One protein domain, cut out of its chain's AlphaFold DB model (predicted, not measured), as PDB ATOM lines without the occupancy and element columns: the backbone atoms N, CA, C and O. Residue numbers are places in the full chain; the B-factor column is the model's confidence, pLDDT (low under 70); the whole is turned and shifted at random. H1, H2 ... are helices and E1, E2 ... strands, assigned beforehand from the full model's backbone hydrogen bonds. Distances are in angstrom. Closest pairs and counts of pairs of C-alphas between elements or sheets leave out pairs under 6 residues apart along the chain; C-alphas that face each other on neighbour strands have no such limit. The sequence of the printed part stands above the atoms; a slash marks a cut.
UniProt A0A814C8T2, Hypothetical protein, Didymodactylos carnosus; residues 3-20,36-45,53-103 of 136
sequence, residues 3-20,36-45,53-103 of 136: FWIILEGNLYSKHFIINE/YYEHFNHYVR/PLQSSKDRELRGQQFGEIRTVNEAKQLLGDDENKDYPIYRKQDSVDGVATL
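This is residues 3 to 20, 36 to 45 and 53 to 103 of the 136 residues of the protein "Hypothetical protein" of Didymodactylos carnosus (UniProt A0A814C8T2). Little regular structure is here: a short antiparallel ribbon, E1 and E2, two short helices running opposite ways, and a long winding stretch, residues 81 to 103, with no named element. The printed part has 79 residues, with E1, E2, H1 and H2 in that order, mixed in class, and 27 residues in named elements. It is compact, with a radius of gyration of the C-alphas of 12.6 A, yet elongated, spanning 43 by 26 by 21 A.

Look first at E1, residues 13 to 16, and E2, residues 36 to 39, antiparallel at 168 degrees; N 15 and O 37 are 2.9 A apart, within hydrogen-bond range. Residues 3 to 4 pair antiparallel with residues 13 to 14 of E1. H1, residues 55 to 65, comes closest to E2 at the C-alphas of Glu 61 and His 39, 7.8 A. H2, residues 73 to 80, is close to H1 but not clearly touching: their closest C-alphas, Gly 64 and Leu 79, are 6.6 A apart, at a shallow tilt of 26 degrees, opposite ways. In H1 and H2 every O i to N i+4 pair is within hydrogen-bond range.

Find C-alpha 13 at (30.515, 0.793, -6.700), where E1 begins; H1 runs 15.3 A from its first to its last C-alpha, and H2 ends at C-alpha 80 at (32.046, 7.906, 0.177).

Residues 21 to 35 and 46 to 52 are cut out, leaving C-alpha gaps of 16.7 A and 18.4 A. The pLDDT is under 70 at residues 3 to 20, 36 and 53.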
ATOM      1  N   PHE A   3      29.468   6.136  -9.631       35.38
ATOM      2  CA  PHE A   3      30.718   6.182  -8.878       35.38
ATOM      3  C   PHE A   3      31.381   4.819  -9.026       35.38
ATOM      4  O   PHE A   3      30.837   3.823  -8.554       35.38
ATOM      5  N   TRP A   4      32.531   4.783  -9.695       33.41
ATOM      6  CA  TRP A   4      33.357   3.583  -9.811       33.41
ATOM      7  C   TRP A   4      34.636   3.780  -8.999       33.41
ATOM      8  O   TRP A   4      35.269   4.829  -9.092       33.41
ATOM      9  N   ILE A   5      35.058   2.768  -8.246       34.53
ATOM     10  CA  ILE A   5      36.427   2.672  -7.729       34.53
ATOM     11  C   ILE A   5      36.979   1.320  -8.184       34.53
ATOM     12  O   ILE A   5      36.395   0.280  -7.882       34.53
ATOM     13  N   ILE A   6      38.097   1.329  -8.912       32.22
ATOM     14  CA  ILE A   6      38.888   0.133  -9.227       32.22
ATOM     15  C   ILE A   6      40.355   0.477  -8.982       32.22
ATOM     16  O   ILE A   6      40.845   1.431  -9.580       32.22
ATOM     17  N   LEU A   7      41.026  -0.296  -8.119       27.23
ATOM     18  CA  LEU A   7      42.383  -0.843  -8.292       27.23
ATOM     19  C   LEU A   7      42.723  -1.757  -7.095       27.23
ATOM     20  O   LEU A   7      42.438  -1.415  -5.954       27.23
ATOM     21  N   GLU A   8      43.246  -2.942  -7.429       29.81
ATOM     22  CA  GLU A   8      43.666  -4.096  -6.610       29.81
ATOM     23  C   GLU A   8      43.078  -4.266  -5.196       29.81
ATOM     24  O   GLU A   8      43.447  -3.613  -4.224       29.81
ATOM     25  N   GLY A   9      42.208  -5.271  -5.074       35.47
ATOM     26  CA  GLY A   9      41.856  -5.892  -3.801       35.47
ATOM     27  C   GLY A   9      40.501  -5.505  -3.229       35.47
ATOM     28  O   GLY A   9      39.957  -6.309  -2.480       35.47
ATOM     29  N   ASN A  10      39.897  -4.356  -3.575       39.31
ATOM     30  CA  ASN A  10      38.540  -4.058  -3.107       39.31
ATOM     31  C   ASN A  10      37.683  -3.159  -4.022       39.31
ATOM     32  O   ASN A  10      38.089  -2.050  -4.352       39.31
ATOM     33  N   LEU A  11      36.472  -3.618  -4.367       45.56
ATOM     34  CA  LEU A  11      35.506  -2.942  -5.238       45.56
ATOM     35  C   LEU A  11      34.323  -2.414  -4.408       45.56
ATOM     36  O   LEU A  11      33.533  -3.194  -3.880       45.56
ATOM     37  N   TYR A  12      34.183  -1.090  -4.326       40.31
ATOM     38  CA  TYR A  12      32.919  -0.436  -3.975       40.31
ATOM     39  C   TYR A  12      32.410   0.310  -5.207       40.31
ATOM     40  O   TYR A  12      33.168   1.067  -5.818       40.31
ATOM     41  N   SER A  13      31.147   0.096  -5.576       42.28
ATOM     42  CA  SER A  13      30.515   0.793  -6.700       42.28
ATOM     43  C   SER A  13      29.113   1.254  -6.326       42.28
ATOM     44  O   SER A  13      28.351   0.491  -5.724       42.28
ATOM     45  N   LYS A  14      28.764   2.495  -6.694       41.31
ATOM     46  CA  LYS A  14      27.414   3.049  -6.521       41.31
ATOM     47  C   LYS A  14      26.877   3.564  -7.857       41.31
ATOM     48  O   LYS A  14      27.496   4.428  -8.481       41.31
ATOM     49  N   HIS A  15      25.724   3.056  -8.294       40.00
ATOM     50  CA  HIS A  15      25.123   3.387  -9.592       40.00
ATOM     51  C   HIS A  15      23.750   4.055  -9.445       40.00
ATOM     52  O   HIS A  15      22.928   3.598  -8.654       40.00
ATOM     53  N   PHE A  16      23.492   5.092 -10.249       42.50
ATOM     54  CA  PHE A  16      22.160   5.648 -10.490       42.50
ATOM     55  C   PHE A  16      21.777   5.381 -11.947       42.50
ATOM     56  O   PHE A  16      22.413   5.929 -12.851       42.50
ATOM     57  N   ILE A  17      20.743   4.570 -12.171       42.53
ATOM     58  CA  ILE A  17      20.238   4.253 -13.511       42.53
ATOM     59  C   ILE A  17      19.077   5.201 -13.813       42.53
ATOM     60  O   ILE A  17      18.081   5.193 -13.095       42.53
ATOM     61  N   ILE A  18      19.216   6.007 -14.864       47.03
ATOM     62  CA  ILE A  18      18.143   6.846 -15.415       47.03
ATOM     63  C   ILE A  18      17.873   6.319 -16.826       47.03
ATOM     64  O   ILE A  18      18.821   6.174 -17.602       47.03
ATOM     65  N   ASN A  19      16.624   5.977 -17.147       42.84
ATOM     66  CA  ASN A  19      16.236   5.602 -18.508       42.84
ATOM     67  C   ASN A  19      15.782   6.843 -19.313       42.84
ATOM     68  O   ASN A  19      15.466   7.882 -18.739       42.84
ATOM     69  N   GLU A  20      15.779   6.756 -20.648       48.22
ATOM     70  CA  GLU A  20      15.388   7.872 -21.539       48.22
ATOM     71  C   GLU A  20      13.962   8.381 -21.267       48.22
ATOM     72  O   GLU A  20      13.710   9.579 -21.343       48.22
ATOM     73  N   TYR A  36      18.820   3.757  -6.442       65.25
ATOM     74  CA  TYR A  36      20.248   3.682  -6.155       65.25
ATOM     75  C   TYR A  36      20.657   2.220  -5.989       65.25
ATOM     76  O   TYR A  36      19.928   1.395  -5.441       65.25
ATOM     77  N   TYR A  37      21.850   1.894  -6.465       74.69
ATOM     78  CA  TYR A  37      22.478   0.606  -6.225       74.69
ATOM     79  C   TYR A  37      23.801   0.836  -5.526       74.69
ATOM     80  O   TYR A  37      24.608   1.626  -6.010       74.69
ATOM     81  N   GLU A  38      24.027   0.137  -4.426       78.44
ATOM     82  CA  GLU A  38      25.304   0.085  -3.730       78.44
ATOM     83  C   GLU A  38      25.815  -1.348  -3.698       78.44
ATOM     84  O   GLU A  38      25.042  -2.305  -3.659       78.44
ATOM     85  N   HIS A  39      27.132  -1.491  -3.753       83.25
ATOM     86  CA  HIS A  39      27.770  -2.790  -3.732       83.25
ATOM     87  C   HIS A  39      29.087  -2.714  -2.991       83.25
ATOM     88  O   HIS A  39      29.912  -1.841  -3.262       83.25
ATOM     89  N   PHE A  40      29.283  -3.673  -2.098       85.62
ATOM     90  CA  PHE A  40      30.511  -3.865  -1.348       85.62
ATOM     91  C   PHE A  40      31.177  -5.172  -1.791       85.62
ATOM     92  O   PHE A  40      30.749  -5.841  -2.720       85.62
ATOM     93  N   ASN A  41      32.265  -5.543  -1.146       85.50
ATOM     94  CA  ASN A  41      33.113  -6.671  -1.504       85.50
ATOM     95  C   ASN A  41      32.561  -8.065  -1.141       85.50
ATOM     96  O   ASN A  41      33.330  -8.908  -0.688       85.50
ATOM     97  N   HIS A  42      31.266  -8.312  -1.321       78.25
ATOM     98  CA  HIS A  42      30.655  -9.622  -1.096       78.25
ATOM     99  C   HIS A  42      29.450  -9.828  -2.024       78.25
ATOM    100  O   HIS A  42      28.906  -8.877  -2.592       78.25
ATOM    101  N   TYR A  43      29.035 -11.077  -2.200       79.06
ATOM    102  CA  TYR A  43      27.912 -11.447  -3.043       79.06
ATOM    103  C   TYR A  43      26.582 -11.176  -2.338       79.06
ATOM    104  O   TYR A  43      26.236 -11.799  -1.341       79.06
ATOM    105  N   VAL A  44      25.775 -10.290  -2.923       71.50
ATOM    106  CA  VAL A  44      24.427  -9.983  -2.409       71.50
ATOM    107  C   VAL A  44      23.348 -10.873  -3.051       71.50
ATOM    108  O   VAL A  44      22.275 -11.078  -2.490       71.50
ATOM    109  N   ARG A  45      23.600 -11.396  -4.261       72.94
ATOM    110  CA  ARG A  45      22.568 -12.019  -5.123       72.94
ATOM    111  C   ARG A  45      22.802 -13.490  -5.459       72.94
ATOM    112  O   ARG A  45      21.947 -14.102  -6.093       72.94
ATOM    113  N   PRO A  53      38.138 -13.026   4.496       67.69
ATOM    114  CA  PRO A  53      37.454 -12.372   5.608       67.69
ATOM    115  C   PRO A  53      36.615 -11.187   5.105       67.69
ATOM    116  O   PRO A  53      37.138 -10.159   4.686       67.69
ATOM    117  N   LEU A  54      35.290 -11.333   5.173       77.06
ATOM    118  CA  LEU A  54      34.320 -10.342   4.687       77.06
ATOM    119  C   LEU A  54      33.951  -9.275   5.703       77.06
ATOM    120  O   LEU A  54      33.094  -8.442   5.415       77.06
ATOM    121  N   GLN A  55      34.542  -9.317   6.896       85.00
ATOM    122  CA  GLN A  55      34.131  -8.452   7.994       85.00
ATOM    123  C   GLN A  55      34.177  -6.978   7.576       85.00
ATOM    124  O   GLN A  55      33.175  -6.280   7.693       85.00
ATOM    125  N   SER A  56      35.264  -6.551   6.925       87.12
ATOM    126  CA  SER A  56      35.389  -5.186   6.407       87.12
ATOM    127  C   SER A  56      34.352  -4.846   5.338       87.12
ATOM    128  O   SER A  56      33.945  -3.695   5.210       87.12
ATOM    129  N   SER A  57      33.917  -5.817   4.533       87.56
ATOM    130  CA  SER A  57      32.865  -5.588   3.549       87.56
ATOM    131  C   SER A  57      31.500  -5.426   4.203       87.56
ATOM    132  O   SER A  57      30.754  -4.543   3.789       87.56
ATOM    133  N   LYS A  58      31.175  -6.288   5.168       88.62
ATOM    134  CA  LYS A  58      29.891  -6.287   5.874       88.62
ATOM    135  C   LYS A  58      29.759  -5.052   6.759       88.62
ATOM    136  O   LYS A  58      28.717  -4.413   6.759       88.62
ATOM    137  N   ASP A  59      30.834  -4.652   7.432       90.31
ATOM    138  CA  ASP A  59      30.831  -3.465   8.290       90.31
ATOM    139  C   ASP A  59      30.678  -2.174   7.485       90.31
ATOM    140  O   ASP A  59      29.940  -1.274   7.889       90.31
ATOM    141  N   ARG A  60      31.320  -2.093   6.313       90.62
ATOM    142  CA  ARG A  60      31.130  -0.963   5.393       90.62
ATOM    143  C   ARG A  60      29.725  -0.934   4.803       90.62
ATOM    144  O   ARG A  60      29.179   0.153   4.650       90.62
ATOM    145  N   GLU A  61      29.136  -2.092   4.511       90.44
ATOM    146  CA  GLU A  61      27.744  -2.174   4.066       90.44
ATOM    147  C   GLU A  61      26.778  -1.699   5.148       90.44
ATOM    148  O   GLU A  61      25.996  -0.783   4.903       90.44
ATOM    149  N   LEU A  62      26.888  -2.243   6.361       91.19
ATOM    150  CA  LEU A  62      26.076  -1.825   7.502       91.19
ATOM    151  C   LEU A  62      26.214  -0.326   7.768       91.19
ATOM    152  O   LEU A  62      25.224   0.348   8.045       91.19
ATOM    153  N   ARG A  63      27.432   0.219   7.656       92.75
ATOM    154  CA  ARG A  63      27.663   1.658   7.776       92.75
ATOM    155  C   ARG A  63      27.015   2.436   6.632       92.75
ATOM    156  O   ARG A  63      26.391   3.458   6.891       92.75
ATOM    157  N   GLY A  64      27.123   1.961   5.394       89.38
ATOM    158  CA  GLY A  64      26.505   2.597   4.232       89.38
ATOM    159  C   GLY A  64      24.985   2.673   4.340       89.38
ATOM    160  O   GLY A  64      24.411   3.736   4.109       89.38
ATOM    161  N   GLN A  65      24.353   1.603   4.822       89.31
ATOM    162  CA  GLN A  65      22.908   1.541   5.056       89.31
ATOM    163  C   GLN A  65      22.420   2.587   6.078       89.31
ATOM    164  O   GLN A  65      21.283   3.049   5.983       89.31
ATOM    165  N   GLN A  66      23.268   3.028   7.019       91.81
ATOM    166  CA  GLN A  66      22.920   4.086   7.986       91.81
ATOM    167  C   GLN A  66      22.744   5.467   7.339       91.81
ATOM    168  O   GLN A  66      22.057   6.312   7.907       91.81
ATOM    169  N   PHE A  67      23.331   5.704   6.161       86.44
ATOM    170  CA  PHE A  67      23.127   6.948   5.410       86.44
ATOM    171  C   PHE A  67      21.774   6.983   4.693       86.44
ATOM    172  O   PHE A  67      21.360   8.043   4.222       86.44
ATOM    173  N   GLY A  68      21.081   5.845   4.622       85.81
ATOM    174  CA  GLY A  68      19.819   5.717   3.919       85.81
ATOM    175  C   GLY A  68      19.944   6.040   2.430       85.81
ATOM    176  O   GLY A  68      20.961   5.796   1.776       85.81
ATOM    177  N   GLU A  69      18.865   6.580   1.881       81.62
ATOM    178  CA  GLU A  69      18.797   6.931   0.472       81.62
ATOM    179  C   GLU A  69      19.634   8.176   0.160       81.62
ATOM    180  O   GLU A  69      19.446   9.240   0.747       81.62
ATOM    181  N   ILE A  70      20.527   8.049  -0.821       79.81
ATOM    182  CA  ILE A  70      21.366   9.146  -1.306       79.81
ATOM    183  C   ILE A  70      20.663   9.824  -2.479       79.81
ATOM    184  O   ILE A  70      20.441   9.203  -3.518       79.81
ATOM    185  N   ARG A  71      20.356  11.109  -2.330       75.31
ATOM    186  CA  ARG A  71      19.584  11.923  -3.280       75.31
ATOM    187  C   ARG A  71      20.413  13.026  -3.921       75.31
ATOM    188  O   ARG A  71      20.066  13.519  -4.990       75.31
ATOM    189  N   THR A  72      21.517  13.413  -3.289       76.50
ATOM    190  CA  THR A  72      22.373  14.507  -3.754       76.50
ATOM    191  C   THR A  72      23.834  14.092  -3.879       76.50
ATOM    192  O   THR A  72      24.311  13.155  -3.234       76.50
ATOM    193  N   VAL A  73      24.587  14.856  -4.676       79.44
ATOM    194  CA  VAL A  73      26.047  14.706  -4.762       79.44
ATOM    195  C   VAL A  73      26.677  14.880  -3.388       79.44
ATOM    196  O   VAL A  73      27.556  14.113  -3.025       79.44
ATOM    197  N   ASN A  74      26.221  15.859  -2.603       81.62
ATOM    198  CA  ASN A  74      26.780  16.118  -1.282       81.62
ATOM    199  C   ASN A  74      26.567  14.938  -0.320       81.62
ATOM    200  O   ASN A  74      27.483  14.578   0.404       81.62
ATOM    201  N   GLU A  75      25.407  14.288  -0.351       82.12
ATOM    202  CA  GLU A  75      25.159  13.069   0.434       82.12
ATOM    203  C   GLU A  75      26.037  11.905  -0.036       82.12
ATOM    204  O   GLU A  75      26.642  11.222   0.789       82.12
ATOM    205  N   ALA A  76      26.203  11.726  -1.354       85.25
ATOM    206  CA  ALA A  76      27.148  10.748  -1.893       85.25
ATOM    207  C   ALA A  76      28.572  11.046  -1.413       85.25
ATOM    208  O   ALA A  76      29.322  10.129  -1.076       85.25
ATOM    209  N   LYS A  77      28.925  12.334  -1.324       86.56
ATOM    210  CA  LYS A  77      30.206  12.771  -0.789       86.56
ATOM    211  C   LYS A  77      30.366  12.417   0.693       86.56
ATOM    212  O   LYS A  77      31.408  11.898   1.092       86.56
ATOM    213  N   GLN A  78      29.335  12.650   1.499       90.31
ATOM    214  CA  GLN A  78      29.361  12.282   2.912       90.31
ATOM    215  C   GLN A  78      29.515  10.770   3.112       90.31
ATOM    216  O   GLN A  78      30.317  10.360   3.942       90.31
ATOM    217  N   LEU A  79      28.827   9.951   2.316       91.00
ATOM    218  CA  LEU A  79      28.944   8.493   2.374       91.00
ATOM    219  C   LEU A  79      30.341   8.006   1.956       91.00
ATOM    220  O   LEU A  79      31.012   7.290   2.692       91.00
ATOM    221  N   LEU A  80      30.795   8.398   0.765       91.25
ATOM    222  CA  LEU A  80      32.046   7.906   0.177       91.25
ATOM    223  C   LEU A  80      33.298   8.397   0.917       91.25
ATOM    224  O   LEU A  80      34.362   7.792   0.797       91.25
ATOM    225  N   GLY A  81      33.191   9.512   1.637       91.94
ATOM    226  CA  GLY A  81      34.253  10.043   2.483       91.94
ATOM    227  C   GLY A  81      34.113   9.656   3.955       91.94
ATOM    228  O   GLY A  81      34.786  10.254   4.793       91.94
ATOM    229  N   ASP A  82      33.202   8.741   4.301       93.62
ATOM    230  CA  ASP A  82      32.939   8.361   5.686       93.62
ATOM    231  C   ASP A  82      34.095   7.589   6.323       93.62
ATOM    232  O   ASP A  82      34.461   6.504   5.873       93.62
ATOM    233  N   ASP A  83      34.652   8.158   7.391       92.94
ATOM    234  CA  ASP A  83      35.779   7.628   8.151       92.94
ATOM    235  C   ASP A  83      35.453   7.418   9.642       92.94
ATOM    236  O   ASP A  83      36.355   7.379  10.476       92.94
ATOM    237  N   GLU A  84      34.166   7.279   9.992       90.44
ATOM    238  CA  GLU A  84      33.728   7.158  11.392       90.44
ATOM    239  C   GLU A  84      33.946   5.761  11.997       90.44
ATOM    240  O   GLU A  84      34.184   5.646  13.202       90.44
ATOM    241  N   ASN A  85      33.879   4.691  11.194       86.62
ATOM    242  CA  ASN A  85      34.224   3.352  11.676       86.62
ATOM    243  C   ASN A  85      35.748   3.254  11.848       86.62
ATOM    244  O   ASN A  85      36.491   3.405  10.883       86.62
ATOM    245  N   LYS A  86      36.209   3.003  13.080       82.31
ATOM    246  CA  LYS A  86      37.641   2.958  13.420       82.31
ATOM    247  C   LYS A  86      38.369   1.762  12.816       82.31
ATOM    248  O   LYS A  86      39.548   1.883  12.500       82.31
ATOM    249  N   ASP A  87      37.673   0.640  12.670       86.81
ATOM    250  CA  ASP A  87      38.274  -0.594  12.177       86.81
ATOM    251  C   ASP A  87      38.167  -0.645  10.649       86.81
ATOM    252  O   ASP A  87      39.175  -0.738   9.950       86.81
ATOM    253  N   TYR A  88      36.950  -0.487  10.116       88.94
ATOM    254  CA  TYR A  88      36.668  -0.625   8.682       88.94
ATOM    255  C   TYR A  88      35.834   0.550   8.137       88.94
ATOM    256  O   TYR A  88      34.650   0.382   7.825       88.94
ATOM    257  N   PRO A  89      36.418   1.756   8.021       91.56
ATOM    258  CA  PRO A  89      35.732   2.906   7.435       91.56
ATOM    259  C   PRO A  89      35.441   2.703   5.944       91.56
ATOM    260  O   PRO A  89      36.095   1.908   5.263       91.56
ATOM    261  N   ILE A  90      34.475   3.453   5.405       92.25
ATOM    262  CA  ILE A  90      34.209   3.462   3.958       92.25
ATOM    263  C   ILE A  90      35.379   4.136   3.232       92.25
ATOM    264  O   ILE A  90      35.940   3.568   2.290       92.25
ATOM    265  N   TYR A  91      35.795   5.312   3.707       92.81
ATOM    266  CA  TYR A  91      37.037   5.955   3.309       92.81
ATOM    267  C   TYR A  91      38.190   5.445   4.175       92.81
ATOM    268  O   TYR A  91      38.354   5.844   5.329       92.81
ATOM    269  N   ARG A  92      39.013   4.565   3.606       90.25
ATOM    270  CA  ARG A  92      40.131   3.942   4.313       90.25
ATOM    271  C   ARG A  92      41.383   4.795   4.255       90.25
ATOM    272  O   ARG A  92      41.721   5.357   3.212       90.25
ATOM    273  N   LYS A  93      42.083   4.856   5.382       87.38
ATOM    274  CA  LYS A  93      43.370   5.539   5.534       87.38
ATOM    275  C   LYS A  93      44.463   4.484   5.669       87.38
ATOM    276  O   LYS A  93      44.191   3.325   5.945       87.38
ATOM    277  N   GLN A  94      45.713   4.875   5.444       82.44
ATOM    278  CA  GLN A  94      46.843   3.939   5.456       82.44
ATOM    279  C   GLN A  94      47.049   3.237   6.813       82.44
ATOM    280  O   GLN A  94      47.678   2.187   6.868       82.44
ATOM    281  N   ASP A  95      46.515   3.809   7.888       80.62
ATOM    282  CA  ASP A  95      46.520   3.282   9.251       80.62
ATOM    283  C   ASP A  95      45.284   2.426   9.599       80.62
ATOM    284  O   ASP A  95      45.114   2.057  10.760       80.62
ATOM    285  N   SER A  96      44.425   2.087   8.627       80.75
ATOM    286  CA  SER A  96      43.312   1.150   8.830       80.75
ATOM    287  C   SER A  96      43.813  -0.247   9.226       80.75
ATOM    288  O   SER A  96      44.885  -0.687   8.807       80.75
ATOM    289  N   VAL A  97      43.031  -0.964  10.044       83.06
ATOM    290  CA  VAL A  97      43.455  -2.223  10.698       83.06
ATOM    291  C   VAL A  97      43.770  -3.357   9.718       83.06
ATOM    292  O   VAL A  97      44.513  -4.277  10.056       83.06
ATOM    293  N   ASP A  98      43.221  -3.292   8.506       78.81
ATOM    294  CA  ASP A  98      43.459  -4.240   7.416       78.81
ATOM    295  C   ASP A  98      44.667  -3.866   6.536       78.81
ATOM    296  O   ASP A  98      44.994  -4.598   5.602       78.81
ATOM    297  N   GLY A  99      45.345  -2.748   6.822       82.56
ATOM    298  CA  GLY A  99      46.478  -2.246   6.045       82.56
ATOM    299  C   GLY A  99      46.101  -1.751   4.645       82.56
ATOM    300  O   GLY A  99      46.980  -1.593   3.797       82.56
ATOM    301  N   VAL A 100      44.809  -1.522   4.376       84.44
ATOM    302  CA  VAL A 100      44.309  -1.063   3.077       84.44
ATOM    303  C   VAL A 100      43.915   0.409   3.153       84.44
ATOM    304  O   VAL A 100      43.362   0.862   4.145       84.44
ATOM    305  N   ALA A 101      44.135   1.160   2.071       88.44
ATOM    306  CA  ALA A 101      43.725   2.557   1.954       88.44
ATOM    307  C   ALA A 101      42.852   2.793   0.715       88.44
ATOM    308  O   ALA A 101      42.993   2.113  -0.304       88.44
ATOM    309  N   THR A 102      41.972   3.795   0.776       89.44
ATOM    310  CA  THR A 102      41.277   4.302  -0.409       89.44
ATOM    311  C   THR A 102      42.275   5.096  -1.251       89.44
ATOM    312  O   THR A 102      42.726   6.162  -0.840       89.44
ATOM    313  N   LEU A 103      42.626   4.578  -2.430       90.25
ATOM    314  CA  LEU A 103      43.584   5.222  -3.340       90.25
ATOM    315  C   LEU A 103      42.996   6.450  -4.039       90.25
ATOM    316  O   LEU A 103      43.678   7.453  -4.245       90.25
TER     317      LEU A 103